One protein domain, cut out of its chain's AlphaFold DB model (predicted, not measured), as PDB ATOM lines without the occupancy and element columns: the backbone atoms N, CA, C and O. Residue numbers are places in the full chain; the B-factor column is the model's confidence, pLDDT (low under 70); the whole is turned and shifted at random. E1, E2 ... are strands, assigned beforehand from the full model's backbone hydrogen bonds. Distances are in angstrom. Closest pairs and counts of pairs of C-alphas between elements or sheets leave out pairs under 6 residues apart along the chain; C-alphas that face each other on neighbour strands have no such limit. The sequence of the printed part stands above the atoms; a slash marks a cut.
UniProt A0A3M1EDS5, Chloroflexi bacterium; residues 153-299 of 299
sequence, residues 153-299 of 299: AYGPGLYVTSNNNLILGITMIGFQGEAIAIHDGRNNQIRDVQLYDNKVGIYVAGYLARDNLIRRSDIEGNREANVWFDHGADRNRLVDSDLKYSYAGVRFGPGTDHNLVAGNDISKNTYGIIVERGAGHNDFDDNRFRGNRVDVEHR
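AT A GLANCE: This is residues 153 to 299 of the 299 residues of a protein of Chloroflexi bacterium (UniProt A0A3M1EDS5). The chain is wound in stacked turns, a solenoid of strands with three parallel sheets as its walls, and the stack runs along the longest axis. Each turn gives one strand to each wall, from E1, E2 and E3 at one end to E16, E17 and E18 at the other, where E19 adds a last strand to the largest wall. The 147 printed residues hold 19 named strands, E1 to E19 in chain order, and no named helix; the class is all strand, though only 72 residues are in named elements. The whole is compact, with a radius of gyration of the C-alphas of 13.2 A and spans of 34 by 30 by 25 A.

IN THESE COORDINATES: The largest sheet holds E1, residues 158 to 160, E4, 178 to 183, 11.6 A long, E7, 200 to 205, 12.3 A, E10, 225 to 230, 11.5 A, E13, 248 to 252, 9.9 A, E16, 271 to 275, 10.2 A, and E19, 294 to 298, 10.5 A. C-alpha 158 is at (13.928, -97.348, 55.320) and C-alpha 298 at (29.559, -102.152, 80.194). The second sheet holds E2, 166 to 168, E5, 189 to 191, E8, 213 to 215, E11, 237 to 239, E14, 260 to 262, and E17, 283 to 285. The third holds E3, 171 to 173, E6, 194 to 196, E9, 218 to 220, E12, 242 to 244, E15, 265 to 267, and E18, 288 to 290. The strands of these two sheets have 3 residues each.

HOW THE PARTS SIT: The largest sheet runs E1, E4, E7, E10, E13, E16, E19, with E1 and E19 as edge strands. E7 and E10 are parallel at 9 degrees, with N 204 and O 228 within hydrogen-bond range at 2.9 A. From edge to edge the strands' lines turn by 39 degrees. The second sheet runs E2, E5, E8, E11, E14, E17; E8 and E11 are parallel, with N 214 and O 237 at 2.8 A. E8 runs on into E9 across a break of 2 residues, at 87 degrees. The third sheet runs E3, E6, E9, E12, E15, E18; E9 and E12 are parallel, with N 219 and O 242 at 2.9 A. The closest C-alphas of E9 and E10 are those of Ile 219 and Asn 226, 5.6 A apart. E8 and E10 are apart.

THE WHOLE: The two C-alphas farthest apart, those of Ala 153 and Asp 286, are 36.8 A apart. The printed part has no cut and ends at Arg 299, the chain's last residue. No link is long; the links E7 to E8, E10 to E11, E13 to E14 and E16 to E17 are short, and the others are tight. The mean pLDDT of the printed part is 97.9, and no printed residue is under 70.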
ATOM      1  N   ALA A 153      13.922 -85.003  56.735       74.94
ATOM      2  CA  ALA A 153      12.985 -86.058  57.082       74.94
ATOM      3  C   ALA A 153      13.209 -86.490  58.538       74.94
ATOM      4  O   ALA A 153      14.294 -86.931  58.928       74.94
ATOM      5  N   TYR A 154      12.164 -86.349  59.353       81.81
ATOM      6  CA  TYR A 154      12.140 -86.862  60.715       81.81
ATOM      7  C   TYR A 154      11.749 -88.340  60.666       81.81
ATOM      8  O   TYR A 154      10.612 -88.659  60.326       81.81
ATOM      9  N   GLY A 155      12.680 -89.232  61.000       91.44
ATOM     10  CA  GLY A 155      12.427 -90.672  61.083       91.44
ATOM     11  C   GLY A 155      13.473 -91.524  60.364       91.44
ATOM     12  O   GLY A 155      14.500 -90.991  59.924       91.44
ATOM     13  N   PRO A 156      13.218 -92.840  60.275       96.44
ATOM     14  CA  PRO A 156      14.079 -93.760  59.558       96.44
ATOM     15  C   PRO A 156      13.996 -93.530  58.049       96.44
ATOM     16  O   PRO A 156      12.943 -93.158  57.526       96.44
ATOM     17  N   GLY A 157      15.090 -93.790  57.337       97.38
ATOM     18  CA  GLY A 157      15.080 -93.751  55.880       97.38
ATOM     19  C   GLY A 157      14.319 -94.914  55.263       97.38
ATOM     20  O   GLY A 157      13.378 -94.699  54.507       97.38
ATOM     21  N   LEU A 158      14.695 -96.141  55.623       98.19
ATOM     22  CA  LEU A 158      13.928 -97.348  55.320       98.19
ATOM     23  C   LEU A 158      13.414 -97.954  56.618       98.19
ATOM     24  O   LEU A 158      14.190 -98.204  57.544       98.19
ATOM     25  N   TYR A 159      12.109 -98.211  56.669       98.38
ATOM     26  CA  TYR A 159      11.453 -98.782  57.836       98.38
ATOM     27  C   TYR A 159      10.914-100.175  57.527       98.38
ATOM     28  O   TYR A 159      10.127-100.346  56.603       98.38
ATOM     29  N   VAL A 160      11.352-101.176  58.284       98.56
ATOM     30  CA  VAL A 160      10.988-102.583  58.097       98.56
ATOM     31  C   VAL A 160      10.201-103.046  59.311       98.56
ATOM     32  O   VAL A 160      10.744-103.116  60.412       98.56
ATOM     33  N   THR A 161       8.930-103.380  59.110       98.12
ATOM     34  CA  THR A 161       8.027-103.843  60.182       98.12
ATOM     35  C   THR A 161       7.564-105.286  59.985       98.12
ATOM     36  O   THR A 161       6.709-105.787  60.715       98.12
ATOM     37  N   SER A 162       8.136-105.973  58.997       98.00
ATOM     38  CA  SER A 162       7.766-107.323  58.586       98.00
ATOM     39  C   SER A 162       8.980-108.262  58.521       98.00
ATOM     40  O   SER A 162      10.080-107.934  58.977       98.00
ATOM     41  N   ASN A 163       8.776-109.479  58.009       98.44
ATOM     42  CA  ASN A 163       9.772-110.546  58.034       98.44
ATOM     43  C   ASN A 163      10.365-110.838  56.651       98.44
ATOM     44  O   ASN A 163       9.745-110.595  55.624       98.44
ATOM     45  N   ASN A 164      11.508-111.519  56.627       98.12
ATOM     46  CA  ASN A 164      12.093-112.116  55.422       98.12
ATOM     47  C   ASN A 164      12.391-111.114  54.291       98.12
ATOM     48  O   ASN A 164      12.431-111.515  53.129       98.12
ATOM     49  N   ASN A 165      12.606-109.835  54.604       98.62
ATOM     50  CA  ASN A 165      12.968-108.833  53.606       98.62
ATOM     51  C   ASN A 165      14.472-108.806  53.352       98.62
ATOM     52  O   ASN A 165      15.284-109.236  54.179       98.62
ATOM     53  N   LEU A 166      14.850-108.256  52.206       98.69
ATOM     54  CA  LEU A 166      16.229-108.189  51.755       98.69
ATOM     55  C   LEU A 166      16.559-106.792  51.222       98.69
ATOM     56  O   LEU A 166      16.037-106.369  50.200       98.69
ATOM     57  N   ILE A 167      17.473-106.089  51.888       98.75
ATOM     58  CA  ILE A 167      17.978-104.777  51.466       98.75
ATOM     59  C   ILE A 167      19.444-104.931  51.065       98.75
ATOM     60  O   ILE A 167      20.267-105.415  51.850       98.75
ATOM     61  N   LEU A 168      19.768-104.543  49.833       98.56
ATOM     62  CA  LEU A 168      21.062-104.813  49.217       98.56
ATOM     63  C   LEU A 168      21.640-103.596  48.499       98.56
ATOM     64  O   LEU A 168      20.973-103.008  47.652       98.56
ATOM     65  N   GLY A 169      22.919-103.293  48.733       98.06
ATOM     66  CA  GLY A 169      23.694-102.420  47.838       98.06
ATOM     67  C   GLY A 169      23.384-100.925  47.911       98.06
ATOM     68  O   GLY A 169      23.929-100.163  47.119       98.06
ATOM     69  N   ILE A 170      22.490-100.493  48.801       98.31
ATOM     70  CA  ILE A 170      22.037 -99.103  48.847       98.31
ATOM     71  C   ILE A 170      22.963 -98.231  49.695       98.31
ATOM     72  O   ILE A 170      23.499 -98.668  50.718       98.31
ATOM     73  N   THR A 171      23.131 -96.979  49.271       98.56
ATOM     74  CA  THR A 171      23.824 -95.948  50.043       98.56
ATOM     75  C   THR A 171      22.821 -95.013  50.715       98.56
ATOM     76  O   THR A 171      21.909 -94.533  50.044       98.56
ATOM     77  N   MET A 172      22.982 -94.708  52.005       98.44
ATOM     78  CA  MET A 172      22.073 -93.825  52.753       98.44
ATOM     79  C   MET A 172      22.827 -92.805  53.609       98.44
ATOM     80  O   MET A 172      23.775 -93.156  54.315       98.44
ATOM     81  N   ILE A 173      22.399 -91.542  53.529       97.94
ATOM     82  CA  ILE A 173      23.188 -90.387  53.969       97.94
ATOM     83  C   ILE A 173      22.341 -89.378  54.736       97.94
ATOM     84  O   ILE A 173      21.301 -88.945  54.233       97.94
ATOM     85  N   GLY A 174      22.849 -88.888  55.865       96.69
ATOM     86  CA  GLY A 174      22.380 -87.621  56.434       96.69
ATOM     87  C   GLY A 174      20.987 -87.680  57.063       96.69
ATOM     88  O   GLY A 174      20.322 -86.649  57.166       96.69
ATOM     89  N   PHE A 175      20.505 -88.860  57.457       96.88
ATOM     90  CA  PHE A 175      19.194 -88.998  58.086       96.88
ATOM     91  C   PHE A 175      19.201 -88.431  59.513       96.88
ATOM     92  O   PHE A 175      20.138 -88.638  60.294       96.88
ATOM     93  N   GLN A 176      18.147 -87.692  59.882       96.06
ATOM     94  CA  GLN A 176      17.990 -87.183  61.252       96.06
ATOM     95  C   GLN A 176      17.692 -88.308  62.250       96.06
ATOM     96  O   GLN A 176      18.066 -88.193  63.418       96.06
ATOM     97  N   GLY A 177      17.064 -89.389  61.781       96.62
ATOM     98  CA  GLY A 177      16.903 -90.653  62.493       96.62
ATOM     99  C   GLY A 177      17.864 -91.730  61.991       96.62
ATOM    100  O   GLY A 177      19.043 -91.486  61.715       96.62
ATOM    101  N   GLU A 178      17.346 -92.944  61.920       98.00
ATOM    102  CA  GLU A 178      18.043 -94.153  61.511       98.00
ATOM    103  C   GLU A 178      18.165 -94.203  59.978       98.00
ATOM    104  O   GLU A 178      17.250 -93.793  59.266       98.00
ATOM    105  N   ALA A 179      19.254 -94.735  59.421       98.19
ATOM    106  CA  ALA A 179      19.269 -94.993  57.980       98.19
ATOM    107  C   ALA A 179      18.294 -96.136  57.656       98.19
ATOM    108  O   ALA A 179      17.377 -95.981  56.852       98.19
ATOM    109  N   ILE A 180      18.449 -97.261  58.358       98.69
ATOM    110  CA  ILE A 180      17.550 -98.414  58.272       98.69
ATOM    111  C   ILE A 180      17.088 -98.785  59.680       98.69
ATOM    112  O   ILE A 180      17.915 -98.999  60.568       98.69
ATOM    113  N   ALA A 181      15.778 -98.908  59.875       98.69
ATOM    114  CA  ALA A 181      15.192 -99.379  61.122       98.69
ATOM    115  C   ALA A 181      14.375-100.656  60.891       98.69
ATOM    116  O   ALA A 181      13.499-100.686  60.028       98.69
ATOM    117  N   ILE A 182      14.643-101.698  61.678       98.62
ATOM    118  CA  ILE A 182      13.838-102.921  61.763       98.62
ATOM    119  C   ILE A 182      13.105-102.899  63.102       98.62
ATOM    120  O   ILE A 182      13.747-102.930  64.151       98.62
ATOM    121  N   HIS A 183      11.775-102.876  63.067       98.31
ATOM    122  CA  HIS A 183      10.924-102.952  64.253       98.31
ATOM    123  C   HIS A 183      10.068-104.209  64.214       98.31
ATOM    124  O   HIS A 183       9.279-104.393  63.293       98.31
ATOM    125  N   ASP A 184      10.241-105.086  65.203       97.19
ATOM    126  CA  ASP A 184       9.517-106.359  65.345       97.19
ATOM    127  C   ASP A 184       9.646-107.355  64.162       97.19
ATOM    128  O   ASP A 184       9.058-108.440  64.186       97.19
ATOM    129  N   GLY A 185      10.461-107.036  63.152       97.31
ATOM    130  CA  GLY A 185      10.699-107.857  61.968       97.31
ATOM    131  C   GLY A 185      11.750-108.953  62.165       97.31
ATOM    132  O   GLY A 185      12.757-108.758  62.847       97.31
ATOM    133  N   ARG A 186      11.549-110.110  61.525       98.38
ATOM    134  CA  ARG A 186      12.411-111.299  61.647       98.38
ATOM    135  C   ARG A 186      13.035-111.734  60.346       98.38
ATOM    136  O   ARG A 186      12.434-111.569  59.290       98.38
ATOM    137  N   ASN A 187      14.175-112.417  60.429       98.44
ATOM    138  CA  ASN A 187      14.852-113.000  59.266       98.44
ATOM    139  C   ASN A 187      15.130-111.978  58.146       98.44
ATOM    140  O   ASN A 187      15.262-112.358  56.980       98.44
ATOM    141  N   ASN A 188      15.193-110.683  58.466       98.75
ATOM    142  CA  ASN A 188      15.527-109.666  57.485       98.75
ATOM    143  C   ASN A 188      17.035-109.663  57.247       98.75
ATOM    144  O   ASN A 188      17.831-109.936  58.149       98.75
ATOM    145  N   GLN A 189      17.433-109.345  56.024       98.81
ATOM    146  CA  GLN A 189      18.829-109.277  55.625       98.81
ATOM    147  C   GLN A 189      19.164-107.882  55.110       98.81
ATOM    148  O   GLN A 189      18.581-107.425  54.133       98.81
ATOM    149  N   ILE A 190      20.163-107.250  55.717       98.81
ATOM    150  CA  ILE A 190      20.755-105.998  55.244       98.81
ATOM    151  C   ILE A 190      22.192-106.311  54.840       98.81
ATOM    152  O   ILE A 190      22.979-106.791  55.662       98.81
ATOM    153  N   ARG A 191      22.541-106.115  53.565       98.69
ATOM    154  CA  ARG A 191      23.864-106.517  53.069       98.69
ATOM    155  C   ARG A 191      24.450-105.538  52.081       98.69
ATOM    156  O   ARG A 191      23.737-105.001  51.239       98.69
ATOM    157  N   ASP A 192      25.773-105.433  52.114       98.50
ATOM    158  CA  ASP A 192      26.522-104.692  51.101       98.50
ATOM    159  C   ASP A 192      26.055-103.217  51.019       98.50
ATOM    160  O   ASP A 192      26.045-102.628  49.945       98.50
ATOM    161  N   VAL A 193      25.606-102.639  52.145       98.69
ATOM    162  CA  VAL A 193      25.104-101.254  52.227       98.69
ATOM    163  C   VAL A 193      26.190-100.289  52.696       98.69
ATOM    164  O   VAL A 193      27.138-100.694  53.375       98.69
ATOM    165  N   GLN A 194      26.022 -99.009  52.363       98.69
ATOM    166  CA  GLN A 194      26.890 -97.916  52.803       98.69
ATOM    167  C   GLN A 194      26.066 -96.872  53.555       98.69
ATOM    168  O   GLN A 194      25.198 -96.237  52.961       98.69
ATOM    169  N   LEU A 195      26.306 -96.690  54.853       98.69
ATOM    170  CA  LEU A 195      25.448 -95.857  55.703       98.69
ATOM    171  C   LEU A 195      26.281 -94.828  56.468       98.69
ATOM    172  O   LEU A 195      27.096 -95.210  57.312       98.69
ATOM    173  N   TYR A 196      26.061 -93.538  56.201       97.88
ATOM    174  CA  TYR A 196      26.868 -92.473  56.799       97.88
ATOM    175  C   TYR A 196      26.121 -91.203  57.201       97.88
ATOM    176  O   TYR A 196      25.120 -90.824  56.600       97.88
ATOM    177  N   ASP A 197      26.639 -90.535  58.235       97.69
ATOM    178  CA  ASP A 197      26.121 -89.266  58.779       97.69
ATOM    179  C   ASP A 197      24.640 -89.313  59.215       97.69
ATOM    180  O   ASP A 197      23.896 -88.329  59.172       97.69
ATOM    181  N   ASN A 198      24.181 -90.482  59.660       97.81
ATOM    182  CA  ASN A 198      22.840 -90.654  60.218       97.81
ATOM    183  C   ASN A 198      22.887 -90.503  61.740       97.81
ATOM    184  O   ASN A 198      23.963 -90.451  62.343       97.81
ATOM    185  N   LYS A 199      21.735 -90.465  62.415       97.75
ATOM    186  CA  LYS A 199      21.739 -90.613  63.880       97.75
ATOM    187  C   LYS A 199      22.228 -92.010  64.253       97.75
ATOM    188  O   LYS A 199      23.161 -92.148  65.042       97.75
ATOM    189  N   VAL A 200      21.637 -93.023  63.627       98.56
ATOM    190  CA  VAL A 200      22.029 -94.430  63.739       98.56
ATOM    191  C   VAL A 200      22.124 -95.013  62.334       98.56
ATOM    192  O   VAL A 200      21.266 -94.729  61.502       98.56
ATOM    193  N   GLY A 201      23.142 -95.825  62.052       98.62
ATOM    194  CA  GLY A 201      23.227 -96.531  60.772       98.62
ATOM    195  C   GLY A 201      22.088 -97.544  60.632       98.62
ATOM    196  O   GLY A 201      21.173 -97.358  59.832       98.62
ATOM    197  N   ILE A 202      22.118 -98.595  61.454       98.81
ATOM    198  CA  ILE A 202      21.068 -99.619  61.515       98.81
ATOM    199  C   ILE A 202      20.537 -99.742  62.940       98.81
ATOM    200  O   ILE A 202      21.301 -99.995  63.873       98.81
ATOM    201  N   TYR A 203      19.224 -99.611  63.094       98.81
ATOM    202  CA  TYR A 203      18.516 -99.812  64.354       98.81
ATOM    203  C   TYR A 203      17.647-101.064  64.271       98.81
ATOM    204  O   TYR A 203      16.871-101.222  63.331       98.81
ATOM    205  N   VAL A 204      17.782-101.968  65.236       98.75
ATOM    206  CA  VAL A 204      16.977-103.189  65.334       98.75
ATOM    207  C   VAL A 204      16.325-103.194  66.706       98.75
ATOM    208  O   VAL A 204      17.030-103.242  67.711       98.75
ATOM    209  N   ALA A 205      14.996-103.125  66.753       98.50
ATOM    210  CA  ALA A 205      14.267-102.949  68.001       98.50
ATOM    211  C   ALA A 205      12.953-103.731  68.067       98.50
ATOM    212  O   ALA A 205      12.315-104.019  67.055       98.50
ATOM    213  N   GLY A 206      12.527-104.018  69.295       97.56
ATOM    214  CA  GLY A 206      11.277-104.710  69.596       97.56
ATOM    215  C   GLY A 206      11.483-106.197  69.870       97.56
ATOM    216  O   GLY A 206      12.352-106.849  69.292       97.56
ATOM    217  N   TYR A 207      10.650-106.749  70.754       96.19
ATOM    218  CA  TYR A 207      10.764-108.126  71.252       96.19
ATOM    219  C   TYR A 207      10.576-109.194  70.171       96.19
ATOM    220  O   TYR A 207      10.861-110.374  70.392       96.19
ATOM    221  N   LEU A 208      10.024-108.822  69.015       96.31
ATOM    222  CA  LEU A 208       9.886-109.738  67.893       96.31
ATOM    223  C   LEU A 208      11.022-109.591  66.881       96.31
ATOM    224  O   LEU A 208      11.100-110.458  66.011       96.31
ATOM    225  N   ALA A 209      11.900-108.588  67.010       98.12
ATOM    226  CA  ALA A 209      13.004-108.343  66.091       98.12
ATOM    227  C   ALA A 209      14.163-109.317  66.322       98.12
ATOM    228  O   ALA A 209      15.120-109.035  67.046       98.12
ATOM    229  N   ARG A 210      14.060-110.490  65.696       98.31
ATOM    230  CA  ARG A 210      15.008-111.591  65.878       98.31
ATOM    231  C   ARG A 210      15.471-112.221  64.583       98.31
ATOM    232  O   ARG A 210      14.788-112.151  63.563       98.31
ATOM    233  N   ASP A 211      16.607-112.902  64.661       98.50
ATOM    234  CA  ASP A 211      17.176-113.663  63.549       98.50
ATOM    235  C   ASP A 211      17.491-112.779  62.320       98.50
ATOM    236  O   ASP A 211      17.590-113.268  61.195       98.50
ATOM    237  N   ASN A 212      17.656-111.462  62.510       98.75
ATOM    238  CA  ASN A 212      18.052-110.556  61.435       98.75
ATOM    239  C   ASN A 212      19.565-110.638  61.196       98.75
ATOM    240  O   ASN A 212      20.356-110.815  62.126       98.75
ATOM    241  N   LEU A 213      19.972-110.484  59.938       98.81
ATOM    242  CA  LEU A 213      21.365-110.556  59.509       98.81
ATOM    243  C   LEU A 213      21.796-109.244  58.860       98.81
ATOM    244  O   LEU A 213      21.318-108.873  57.789       98.81
ATOM    245  N   ILE A 214      22.791-108.610  59.462       98.81
ATOM    246  CA  ILE A 214      23.523-107.478  58.907       98.81
ATOM    247  C   ILE A 214      24.898-107.995  58.491       98.81
ATOM    248  O   ILE A 214      25.593-108.603  59.309       98.81
ATOM    249  N   ARG A 215      25.299-107.804  57.227       98.81
ATOM    250  CA  ARG A 215      26.629-108.258  56.789       98.81
ATOM    251  C   ARG A 215      27.282-107.482  55.662       98.81
ATOM    252  O   ARG A 215      26.606-107.064  54.725       98.81
ATOM    253  N   ARG A 216      28.621-107.465  55.673       98.56
ATOM    254  CA  ARG A 216      29.453-106.847  54.624       98.56
ATOM    255  C   ARG A 216      29.057-105.404  54.333       98.56
ATOM    256  O   ARG A 216      28.989-105.003  53.177       98.56
ATOM    257  N   SER A 217      28.745-104.659  55.382       98.69
ATOM    258  CA  SER A 217      28.308-103.269  55.275       98.69
ATOM    259  C   SER A 217      29.429-102.329  55.704       98.69
ATOM    260  O   SER A 217      30.208-102.672  56.593       98.69
ATOM    261  N   ASP A 218      29.490-101.150  55.088       98.75
ATOM    262  CA  ASP A 218      30.339-100.041  55.533       98.75
ATOM    263  C   ASP A 218      29.444 -99.015  56.234       98.75
ATOM    264  O   ASP A 218      28.579 -98.392  55.611       98.75
ATOM    265  N   ILE A 219      29.570 -98.915  57.554       98.81
ATOM    266  CA  ILE A 219      28.690 -98.100  58.388       98.81
ATOM    267  C   ILE A 219      29.567 -97.150  59.191       98.81
ATOM    268  O   ILE A 219      30.289 -97.574  60.098       98.81
ATOM    269  N   GLU A 220      29.519 -95.861  58.859       98.69
ATOM    270  CA  GLU A 220      30.466 -94.899  59.416       98.69
ATOM    271  C   GLU A 220      29.901 -93.517  59.729       98.69
ATOM    272  O   GLU A 220      28.931 -93.067  59.133       98.69
ATOM    273  N   GLY A 221      30.534 -92.805  60.661       98.44
ATOM    274  CA  GLY A 221      30.241 -91.388  60.898       98.44
ATOM    275  C   GLY A 221      28.825 -91.115  61.414       98.44
ATOM    276  O   GLY A 221      28.322 -90.007  61.258       98.44
ATOM    277  N   ASN A 222      28.159 -92.112  61.997       98.50
ATOM    278  CA  ASN A 222      26.823 -91.968  62.560       98.50
ATOM    279  C   ASN A 222      26.910 -91.350  63.967       98.50
ATOM    280  O   ASN A 222      27.796 -91.672  64.767       98.50
ATOM    281  N   ARG A 223      25.982 -90.443  64.289       98.25
ATOM    282  CA  ARG A 223      26.070 -89.588  65.485       98.25
ATOM    283  C   ARG A 223      25.994 -90.372  66.797       98.25
ATOM    284  O   ARG A 223      26.651 -89.987  67.762       98.25
ATOM    285  N   GLU A 224      25.228 -91.461  66.845       98.50
ATOM    286  CA  GLU A 224      25.037 -92.282  68.049       98.50
ATOM    287  C   GLU A 224      25.640 -93.682  67.921       98.50
ATOM    288  O   GLU A 224      26.467 -94.077  68.744       98.50
ATOM    289  N   ALA A 225      25.246 -94.451  66.911       98.75
ATOM    290  CA  ALA A 225      25.744 -95.809  66.732       98.75
ATOM    291  C   ALA A 225      25.782 -96.205  65.258       98.75
ATOM    292  O   ALA A 225      24.909 -95.811  64.484       98.75
ATOM    293  N   ASN A 226      26.752 -97.032  64.869       98.81
ATOM    294  CA  ASN A 226      26.697 -97.678  63.559       98.81
ATOM    295  C   ASN A 226      25.594 -98.739  63.545       98.81
ATOM    296  O   ASN A 226      24.708 -98.686  62.694       98.81
ATOM    297  N   VAL A 227      25.587 -99.638  64.530       98.81
ATOM    298  CA  VAL A 227      24.499-100.605  64.730       98.81
ATOM    299  C   VAL A 227      24.007-100.553  66.169       98.81
ATOM    300  O   VAL A 227      24.810-100.560  67.103       98.81
ATOM    301  N   TRP A 228      22.691-100.520  66.359       98.81
ATOM    302  CA  TRP A 228      22.076-100.543  67.682       98.81
ATOM    303  C   TRP A 228      20.965-101.593  67.745       98.81
ATOM    304  O   TRP A 228      19.945-101.474  67.071       98.81
ATOM    305  N   PHE A 229      21.188-102.618  68.570       98.62
ATOM    306  CA  PHE A 229      20.180-103.590  68.988       98.62
ATOM    307  C   PHE A 229      19.518-103.090  70.268       98.62
ATOM    308  O   PHE A 229      20.217-102.804  71.242       98.62
ATOM    309  N   ASP A 230      18.195-102.984  70.298       98.38
ATOM    310  CA  ASP A 230      17.478-102.360  71.410       98.38
ATOM    311  C   ASP A 230      16.151-103.059  71.741       98.38
ATOM    312  O   ASP A 230      15.647-103.860  70.959       98.38
ATOM    313  N   HIS A 231      15.569-102.747  72.904       96.38
ATOM    314  CA  HIS A 231      14.215-103.159  73.305       96.38
ATOM    315  C   HIS A 231      13.876-104.648  73.045       96.38
ATOM    316  O   HIS A 231      12.814-104.958  72.503       96.38
ATOM    317  N   GLY A 232      14.762-105.576  73.424       95.69
ATOM    318  CA  GLY A 232      14.523-107.019  73.251       95.69
ATOM    319  C   GLY A 232      14.786-107.573  71.849       95.69
ATOM    320  O   GLY A 232      14.277-108.640  71.508       95.69
ATOM    321  N   ALA A 233      15.548-106.853  71.023       98.00
ATOM    322  CA  ALA A 233      16.075-107.378  69.772       98.00
ATOM    323  C   ALA A 233      17.117-108.480  70.040       98.00
ATOM    324  O   ALA A 233      18.284-108.199  70.332       98.00
ATOM    325  N   ASP A 234      16.690-109.734  69.901       97.94
ATOM    326  CA  ASP A 234      17.465-110.914  70.288       97.94
ATOM    327  C   ASP A 234      17.884-111.764  69.085       97.94
ATOM    328  O   ASP A 234      17.192-111.811  68.070       97.94
ATOM    329  N   ARG A 235      18.973-112.531  69.209       98.31
ATOM    330  CA  ARG A 235      19.423-113.492  68.170       98.31
ATOM    331  C   ARG A 235      19.708-112.875  66.803       98.31
ATOM    332  O   ARG A 235      19.630-113.547  65.776       98.31
ATOM    333  N   ASN A 236      20.055-111.599  66.766       98.69
ATOM    334  CA  ASN A 236      20.482-110.936  65.546       98.69
ATOM    335  C   ASN A 236      21.984-111.128  65.330       98.69
ATOM    336  O   ASN A 236      22.747-111.410  66.256       98.69
ATOM    337  N   ARG A 237      22.414-111.004  64.076       98.81
ATOM    338  CA  ARG A 237      23.794-111.259  63.661       98.81
ATOM    339  C   ARG A 237      24.341-110.069  62.896       98.81
ATOM    340  O   ARG A 237      23.774-109.678  61.879       98.81
ATOM    341  N   LEU A 238      25.475-109.555  63.349       98.81
ATOM    342  CA  LEU A 238      26.273-108.543  62.673       98.81
ATOM    343  C   LEU A 238      27.626-109.144  62.311       98.81
ATOM    344  O   LEU A 238      28.425-109.440  63.202       98.81
ATOM    345  N   VAL A 239      27.867-109.360  61.018       98.81
ATOM    346  CA  VAL A 239      29.061-110.083  60.564       98.81
ATOM    347  C   VAL A 239      29.807-109.411  59.417       98.81
ATOM    348  O   VAL A 239      29.197-108.797  58.542       98.81
ATOM    349  N   ASP A 240      31.130-109.563  59.391       98.62
ATOM    350  CA  ASP A 240      32.005-109.149  58.283       98.62
ATOM    351  C   ASP A 240      31.830-107.679  57.841       98.62
ATOM    352  O   ASP A 240      31.886-107.386  56.647       98.62
ATOM    353  N   SER A 241      31.535-106.759  58.763       98.75
ATOM    354  CA  SER A 241      31.244-105.346  58.458       98.75
ATOM    355  C   SER A 241      32.341-104.400  58.965       98.75
ATOM    356  O   SER A 241      33.073-104.734  59.898       98.75
ATOM    357  N   ASP A 242      32.454-103.219  58.351       98.75
ATOM    358  CA  ASP A 242      33.345-102.130  58.782       98.75
ATOM    359  C   ASP A 242      32.515-101.064  59.509       98.75
ATOM    360  O   ASP A 242      31.567-100.513  58.947       98.75
ATOM    361  N   LEU A 243      32.832-100.824  60.783       98.81
ATOM    362  CA  LEU A 243      32.075 -99.962  61.691       98.81
ATOM    363  C   LEU A 243      33.004 -98.893  62.269       98.81
ATOM    364  O   LEU A 243      33.782 -99.172  63.193       98.81
ATOM    365  N   LYS A 244      32.909 -97.651  61.779       98.75
ATOM    366  CA  LYS A 244      33.893 -96.612  62.122       98.75
ATOM    367  C   LYS A 244      33.349 -95.211  62.383       98.75
ATOM    368  O   LYS A 244      32.225 -94.884  62.032       98.75
ATOM    369  N   TYR A 245      34.167 -94.383  63.034       98.56
ATOM    370  CA  TYR A 245      33.941 -92.941  63.234       98.56
ATOM    371  C   TYR A 245      32.621 -92.529  63.909       98.56
ATOM    372  O   TYR A 245      32.154 -91.412  63.702       98.56
ATOM    373  N   SER A 246      32.044 -93.387  64.747       98.62
ATOM    374  CA  SER A 246      30.775 -93.120  65.433       98.62
ATOM    375  C   SER A 246      30.952 -93.012  66.944       98.62
ATOM    376  O   SER A 246      32.022 -93.293  67.502       98.62
ATOM    377  N   TYR A 247      29.901 -92.597  67.653       98.62
ATOM    378  CA  TYR A 247      29.928 -92.652  69.115       98.62
ATOM    379  C   TYR A 247      30.040 -94.105  69.608       98.62
ATOM    380  O   TYR A 247      30.938 -94.405  70.393       98.62
ATOM    381  N   ALA A 248      29.221 -95.017  69.087       98.75
ATOM    382  CA  ALA A 248      29.374 -96.458  69.273       98.75
ATOM    383  C   ALA A 248      29.543 -97.182  67.927       98.75
ATOM    384  O   ALA A 248      28.822 -96.894  66.972       98.75
ATOM    385  N   GLY A 249      30.448 -98.159  67.853       98.69
ATOM    386  CA  GLY A 249      30.453 -99.121  66.751       98.69
ATOM    387  C   GLY A 249      29.207-100.006  66.823       98.69
ATOM    388  O   GLY A 249      28.376-100.001  65.920       98.69
ATOM    389  N   VAL A 250      29.019-100.692  67.948       98.81
ATOM    390  CA  VAL A 250      27.805-101.469  68.236       98.81
ATOM    391  C   VAL A 250      27.263-101.093  69.608       98.81
ATOM    392  O   VAL A 250      28.026-100.948  70.564       98.81
ATOM    393  N   ARG A 251      25.946-100.942  69.730       98.69
ATOM    394  CA  ARG A 251      25.270-100.700  71.008       98.69
ATOM    395  C   ARG A 251      24.215-101.770  71.265       98.69
ATOM    396  O   ARG A 251      23.397-102.051  70.396       98.69
ATOM    397  N   PHE A 252      24.230-102.315  72.475       98.62
ATOM    398  CA  PHE A 252      23.215-103.219  73.001       98.62
ATOM    399  C   PHE A 252      22.429-102.500  74.088       98.62
ATOM    400  O   PHE A 252      22.965-102.225  75.163       98.62
ATOM    401  N   GLY A 253      21.182-102.159  73.779       98.38
ATOM    402  CA  GLY A 253      20.239-101.564  74.715       98.38
ATOM    403  C   GLY A 253      19.600-102.599  75.648       98.38
ATOM    404  O   GLY A 253      19.802-103.810  75.485       98.38
ATOM    405  N   PRO A 254      18.822-102.148  76.646       97.56
ATOM    406  CA  PRO A 254      18.254-103.017  77.665       97.56
ATOM    407  C   PRO A 254      17.354-104.109  77.078       97.56
ATOM    408  O   PRO A 254      16.546-103.870  76.181       97.56
ATOM    409  N   GLY A 255      17.466-105.315  77.635       96.44
ATOM    410  CA  GLY A 255      16.646-106.465  77.266       96.44
ATOM    411  C   GLY A 255      17.127-107.231  76.037       96.44
ATOM    412  O   GLY A 255      16.525-108.252  75.746       96.44
ATOM    413  N   THR A 256      18.177-106.775  75.346       97.88
ATOM    414  CA  THR A 256      18.750-107.503  74.201       97.88
ATOM    415  C   THR A 256      19.609-108.689  74.632       97.88
ATOM    416  O   THR A 256      20.415-108.584  75.559       97.88
ATOM    417  N   ASP A 257      19.451-109.821  73.954       97.75
ATOM    418  CA  ASP A 257      20.030-111.096  74.366       97.75
ATOM    419  C   ASP A 257      20.422-111.981  73.167       97.75
ATOM    420  O   ASP A 257      19.798-111.954  72.102       97.75
ATOM    421  N   HIS A 258      21.445-112.824  73.336       98.25
ATOM    422  CA  HIS A 258      21.858-113.827  72.339       98.25
ATOM    423  C   HIS A 258      22.206-113.277  70.944       98.25
ATOM    424  O   HIS A 258      22.100-114.002  69.954       98.25
ATOM    425  N   ASN A 259      22.608-112.012  70.820       98.56
ATOM    426  CA  ASN A 259      23.072-111.468  69.545       98.56
ATOM    427  C   ASN A 259      24.543-111.825  69.303       98.56
ATOM    428  O   ASN A 259      25.330-111.919  70.241       98.56
ATOM    429  N   LEU A 260      24.925-111.962  68.033       98.75
ATOM    430  CA  LEU A 260      26.292-112.262  67.609       98.75
ATOM    431  C   LEU A 260      26.889-111.084  66.838       98.75
ATOM    432  O   LEU A 260      26.356-110.682  65.802       98.75
ATOM    433  N   VAL A 261      28.045-110.602  67.285       98.75
ATOM    434  CA  VAL A 261      28.901-109.671  66.537       98.75
ATOM    435  C   VAL A 261      30.172-110.424  66.182       98.75
ATOM    436  O   VAL A 261      30.949-110.731  67.084       98.75
ATOM    437  N   ALA A 262      30.383-110.749  64.905       98.81
ATOM    438  CA  ALA A 262      31.532-111.560  64.510       98.81
ATOM    439  C   ALA A 262      32.278-111.101  63.254       98.81
ATOM    440  O   ALA A 262      31.660-110.727  62.263       98.81
ATOM    441  N   GLY A 263      33.610-111.166  63.269       98.50
ATOM    442  CA  GLY A 263      34.430-110.880  62.083       98.50
ATOM    443  C   GLY A 263      34.386-109.423  61.603       98.50
ATOM    444  O   GLY A 263      34.673-109.154  60.439       98.50
ATOM    445  N   ASN A 264      33.997-108.472  62.457       98.75
ATOM    446  CA  ASN A 264      33.876-107.060  62.075       98.75
ATOM    447  C   ASN A 264      35.188-106.291  62.307       98.75
ATOM    448  O   ASN A 264      35.926-106.583  63.252       98.75
ATOM    449  N   ASP A 265      35.458-105.265  61.491       98.75
ATOM    450  CA  ASP A 265      36.458-104.232  61.805       98.75
ATOM    451  C   ASP A 265      35.740-103.080  62.523       98.75
ATOM    452  O   ASP A 265      34.925-102.374  61.937       98.75
ATOM    453  N   ILE A 266      35.991-102.931  63.822       98.75
ATOM    454  CA  ILE A 266      35.343-101.937  64.683       98.75
ATOM    455  C   ILE A 266      36.407-100.930  65.097       98.75
ATOM    456  O   ILE A 266      37.190-101.170  66.025       98.75
ATOM    457  N   SER A 267      36.470 -99.800  64.394       98.81
ATOM    458  CA  SER A 267      37.616 -98.900  64.500       98.81
ATOM    459  C   SER A 267      37.259 -97.425  64.629       98.81
ATOM    460  O   SER A 267      36.290 -96.936  64.065       98.81
ATOM    461  N   LYS A 268      38.084 -96.671  65.360       98.62
ATOM    462  CA  LYS A 268      37.985 -95.203  65.465       98.62
ATOM    463  C   LYS A 268      36.624 -94.690  65.954       98.62
ATOM    464  O   LYS A 268      36.230 -93.575  65.620       98.62
ATOM    465  N   ASN A 269      35.926 -95.483  66.762       98.62
ATOM    466  CA  ASN A 269      34.717 -95.059  67.460       98.62
ATOM    467  C   ASN A 269      35.066 -94.486  68.840       98.62
ATOM    468  O   ASN A 269      36.138 -94.743  69.398       98.62
ATOM    469  N   THR A 270      34.141 -93.745  69.453       98.62
ATOM    470  CA  THR A 270      34.307 -93.393  70.874       98.62
ATOM    471  C   THR A 270      34.243 -94.657  71.740       98.62
ATOM    472  O   THR A 270      35.063 -94.840  72.637       98.62
ATOM    473  N   TYR A 271      33.313 -95.555  71.433       98.75
ATOM    474  CA  TYR A 271      33.201 -96.887  72.014       98.75
ATOM    475  C   TYR A 271      33.112 -97.909  70.881       98.75
ATOM    476  O   TYR A 271      32.314 -97.725  69.967       98.75
ATOM    477  N   GLY A 272      33.909 -98.976  70.909       98.62
ATOM    478  CA  GLY A 272      33.774-100.069  69.948       98.62
ATOM    479  C   GLY A 272      32.427-100.763  70.134       98.62
ATOM    480  O   GLY A 272      31.574-100.696  69.253       98.62
ATOM    481  N   ILE A 273      32.203-101.342  71.315       98.75
ATOM    482  CA  ILE A 273      30.934-101.946  71.735       98.75
ATOM    483  C   ILE A 273      30.479-101.344  73.071       98.75
ATOM    484  O   ILE A 273      31.271-101.221  74.004       98.75
ATOM    485  N   ILE A 274      29.196-100.994  73.177       98.69
ATOM    486  CA  ILE A 274      28.521-100.659  74.440       98.69
ATOM    487  C   ILE A 274      27.511-101.756  74.764       98.69
ATOM    488  O   ILE A 274      26.654-102.063  73.938       98.69
ATOM    489  N   VAL A 275      27.571-102.281  75.986       98.38
ATOM    490  CA  VAL A 275      26.593-103.224  76.538       98.38
ATOM    491  C   VAL A 275      25.909-102.581  77.738       98.38
ATOM    492  O   VAL A 275      26.532-102.368  78.777       98.38
ATOM    493  N   GLU A 276      24.636-102.229  77.596       98.31
ATOM    494  CA  GLU A 276      23.874-101.585  78.666       98.31
ATOM    495  C   GLU A 276      23.293-102.585  79.662       98.31
ATOM    496  O   GLU A 276      23.104-103.769  79.376       98.31
ATOM    497  N   ARG A 277      22.966-102.094  80.859       97.50
ATOM    498  CA  ARG A 277      22.324-102.877  81.908       97.50
ATOM    499  C   ARG A 277      21.081-103.580  81.372       97.50
ATOM    500  O   ARG A 277      20.114-102.950  80.955       97.50
ATOM    501  N   GLY A 278      21.085-104.902  81.512       96.12
ATOM    502  CA  GLY A 278      19.996-105.761  81.063       96.12
ATOM    503  C   GLY A 278      20.179-106.302  79.647       96.12
ATOM    504  O   GLY A 278      19.332-107.079  79.229       96.12
ATOM    505  N   ALA A 279      21.252-105.939  78.939       97.62
ATOM    506  CA  ALA A 279      21.698-106.654  77.750       97.62
ATOM    507  C   ALA A 279      22.555-107.865  78.170       97.62
ATOM    508  O   ALA A 279      23.634-107.700  78.748       97.62
ATOM    509  N   GLY A 280      22.046-109.077  77.951       94.62
ATOM    510  CA  GLY A 280      22.654-110.340  78.386       94.62
ATOM    511  C   GLY A 280      23.205-111.166  77.224       94.62
ATOM    512  O   GLY A 280      22.934-110.854  76.076       94.62
ATOM    513  N   HIS A 281      24.013-112.189  77.531       97.25
ATOM    514  CA  HIS A 281      24.411-113.299  76.638       97.25
ATOM    515  C   HIS A 281      24.685-112.944  75.162       97.25
ATOM    516  O   HIS A 281      24.344-113.715  74.272       97.25
ATOM    517  N   ASN A 282      25.283-111.784  74.888       97.81
ATOM    518  CA  ASN A 282      25.690-111.401  73.541       97.81
ATOM    519  C   ASN A 282      27.122-111.895  73.299       97.81
ATOM    520  O   ASN A 282      27.990-111.724  74.159       97.81
ATOM    521  N   ASP A 283      27.356-112.477  72.128       98.38
ATOM    522  CA  ASP A 283      28.625-113.088  71.750       98.38
ATOM    523  C   ASP A 283      29.420-112.159  70.828       98.38
ATOM    524  O   ASP A 283      28.905-111.644  69.828       98.38
ATOM    525  N   PHE A 284      30.699-111.962  71.151       98.00
ATOM    526  CA  PHE A 284      31.637-111.161  70.365       98.00
ATOM    527  C   PHE A 284      32.801-112.046  69.922       98.00
ATOM    528  O   PHE A 284      33.645-112.403  70.742       98.00
ATOM    529  N   ASP A 285      32.858-112.383  68.635       98.56
ATOM    530  CA  ASP A 285      33.794-113.382  68.107       98.56
ATOM    531  C   ASP A 285      34.654-112.820  66.967       98.56
ATOM    532  O   ASP A 285      34.153-112.138  66.082       98.56
ATOM    533  N   ASP A 286      35.965-113.051  66.987       98.31
ATOM    534  CA  ASP A 286      36.890-112.649  65.910       98.31
ATOM    535  C   ASP A 286      36.759-111.190  65.399       98.31
ATOM    536  O   ASP A 286      37.019-110.882  64.233       98.31
ATOM    537  N   ASN A 287      36.379-110.244  66.266       98.38
ATOM    538  CA  ASN A 287      36.304-108.827  65.895       98.38
ATOM    539  C   ASN A 287      37.668-108.145  66.017       98.38
ATOM    540  O   ASN A 287      38.424-108.358  66.972       98.38
ATOM    541  N   ARG A 288      37.963-107.250  65.076       98.62
ATOM    542  CA  ARG A 288      39.171-106.433  65.089       98.62
ATOM    543  C   ARG A 288      38.873-105.045  65.639       98.62
ATOM    544  O   ARG A 288      38.240-104.237  64.976       98.62
ATOM    545  N   PHE A 289      39.410-104.746  66.817       98.56
ATOM    546  CA  PHE A 289      39.282-103.434  67.452       98.56
ATOM    547  C   PHE A 289      40.524-102.574  67.230       98.56
ATOM    548  O   PHE A 289      41.645-103.020  67.496       98.56
ATOM    549  N   ARG A 290      40.356-101.349  66.707       98.38
ATOM    550  CA  ARG A 290      41.490-100.446  66.423       98.38
ATOM    551  C   ARG A 290      41.159 -98.977  66.608       98.38
ATOM    552  O   ARG A 290      40.299 -98.430  65.931       98.38
ATOM    553  N   GLY A 291      41.933 -98.292  67.442       97.94
ATOM    554  CA  GLY A 291      41.835 -96.837  67.578       97.94
ATOM    555  C   GLY A 291      40.493 -96.349  68.125       97.94
ATOM    556  O   GLY A 291      40.191 -95.170  67.963       97.94
ATOM    557  N   ASN A 292      39.695 -97.223  68.749       98.25
ATOM    558  CA  ASN A 292      38.565 -96.776  69.555       98.25
ATOM    559  C   ASN A 292      39.098 -96.131  70.839       98.25
ATOM    560  O   ASN A 292      40.179 -96.488  71.312       98.25
ATOM    561  N   ARG A 293      38.343 -95.204  71.436       98.25
ATOM    562  CA  ARG A 293      38.719 -94.686  72.764       98.25
ATOM    563  C   ARG A 293      38.533 -95.753  73.849       98.25
ATOM    564  O   ARG A 293      39.346 -95.826  74.765       98.25
ATOM    565  N   VAL A 294      37.483 -96.564  73.738       98.44
ATOM    566  CA  VAL A 294      37.234 -97.753  74.564       98.44
ATOM    567  C   VAL A 294      36.759 -98.865  73.637       98.44
ATOM    568  O   VAL A 294      35.838 -98.634  72.862       98.44
ATOM    569  N   ASP A 295      37.362-100.052  73.686       98.00
ATOM    570  CA  ASP A 295      36.968-101.142  72.782       98.00
ATOM    571  C   ASP A 295      35.629-101.768  73.185       98.00
ATOM    572  O   ASP A 295      34.747-101.894  72.339       98.00
ATOM    573  N   VAL A 296      35.435-102.085  74.470       97.88
ATOM    574  CA  VAL A 296      34.173-102.617  75.011       97.88
ATOM    575  C   VAL A 296      33.864-101.950  76.353       97.88
ATOM    576  O   VAL A 296      34.722-101.907  77.231       97.88
ATOM    577  N   GLU A 297      32.643-101.438  76.512       97.75
ATOM    578  CA  GLU A 297      32.149-100.760  77.719       97.75
ATOM    579  C   GLU A 297      30.855-101.416  78.220       97.75
ATOM    580  O   GLU A 297      29.908-101.587  77.452       97.75
ATOM    581  N   HIS A 298      30.781-101.699  79.522       95.31
ATOM    582  CA  HIS A 298      29.559-102.152  80.194       95.31
ATOM    583  C   HIS A 298      28.975-101.022  81.054       95.31
ATOM    584  O   HIS A 298      29.705-100.439  81.857       95.31
ATOM    585  N   ARG A 299      27.677-100.721  80.910       94.12
ATOM    586  CA  ARG A 299      26.982 -99.631  81.630       94.12
ATOM    587  C   ARG A 299      25.850-100.119  82.522       94.12
ATOM    588  O   ARG A 299      25.130-101.041  82.098       94.12
TER     589      ARG A 299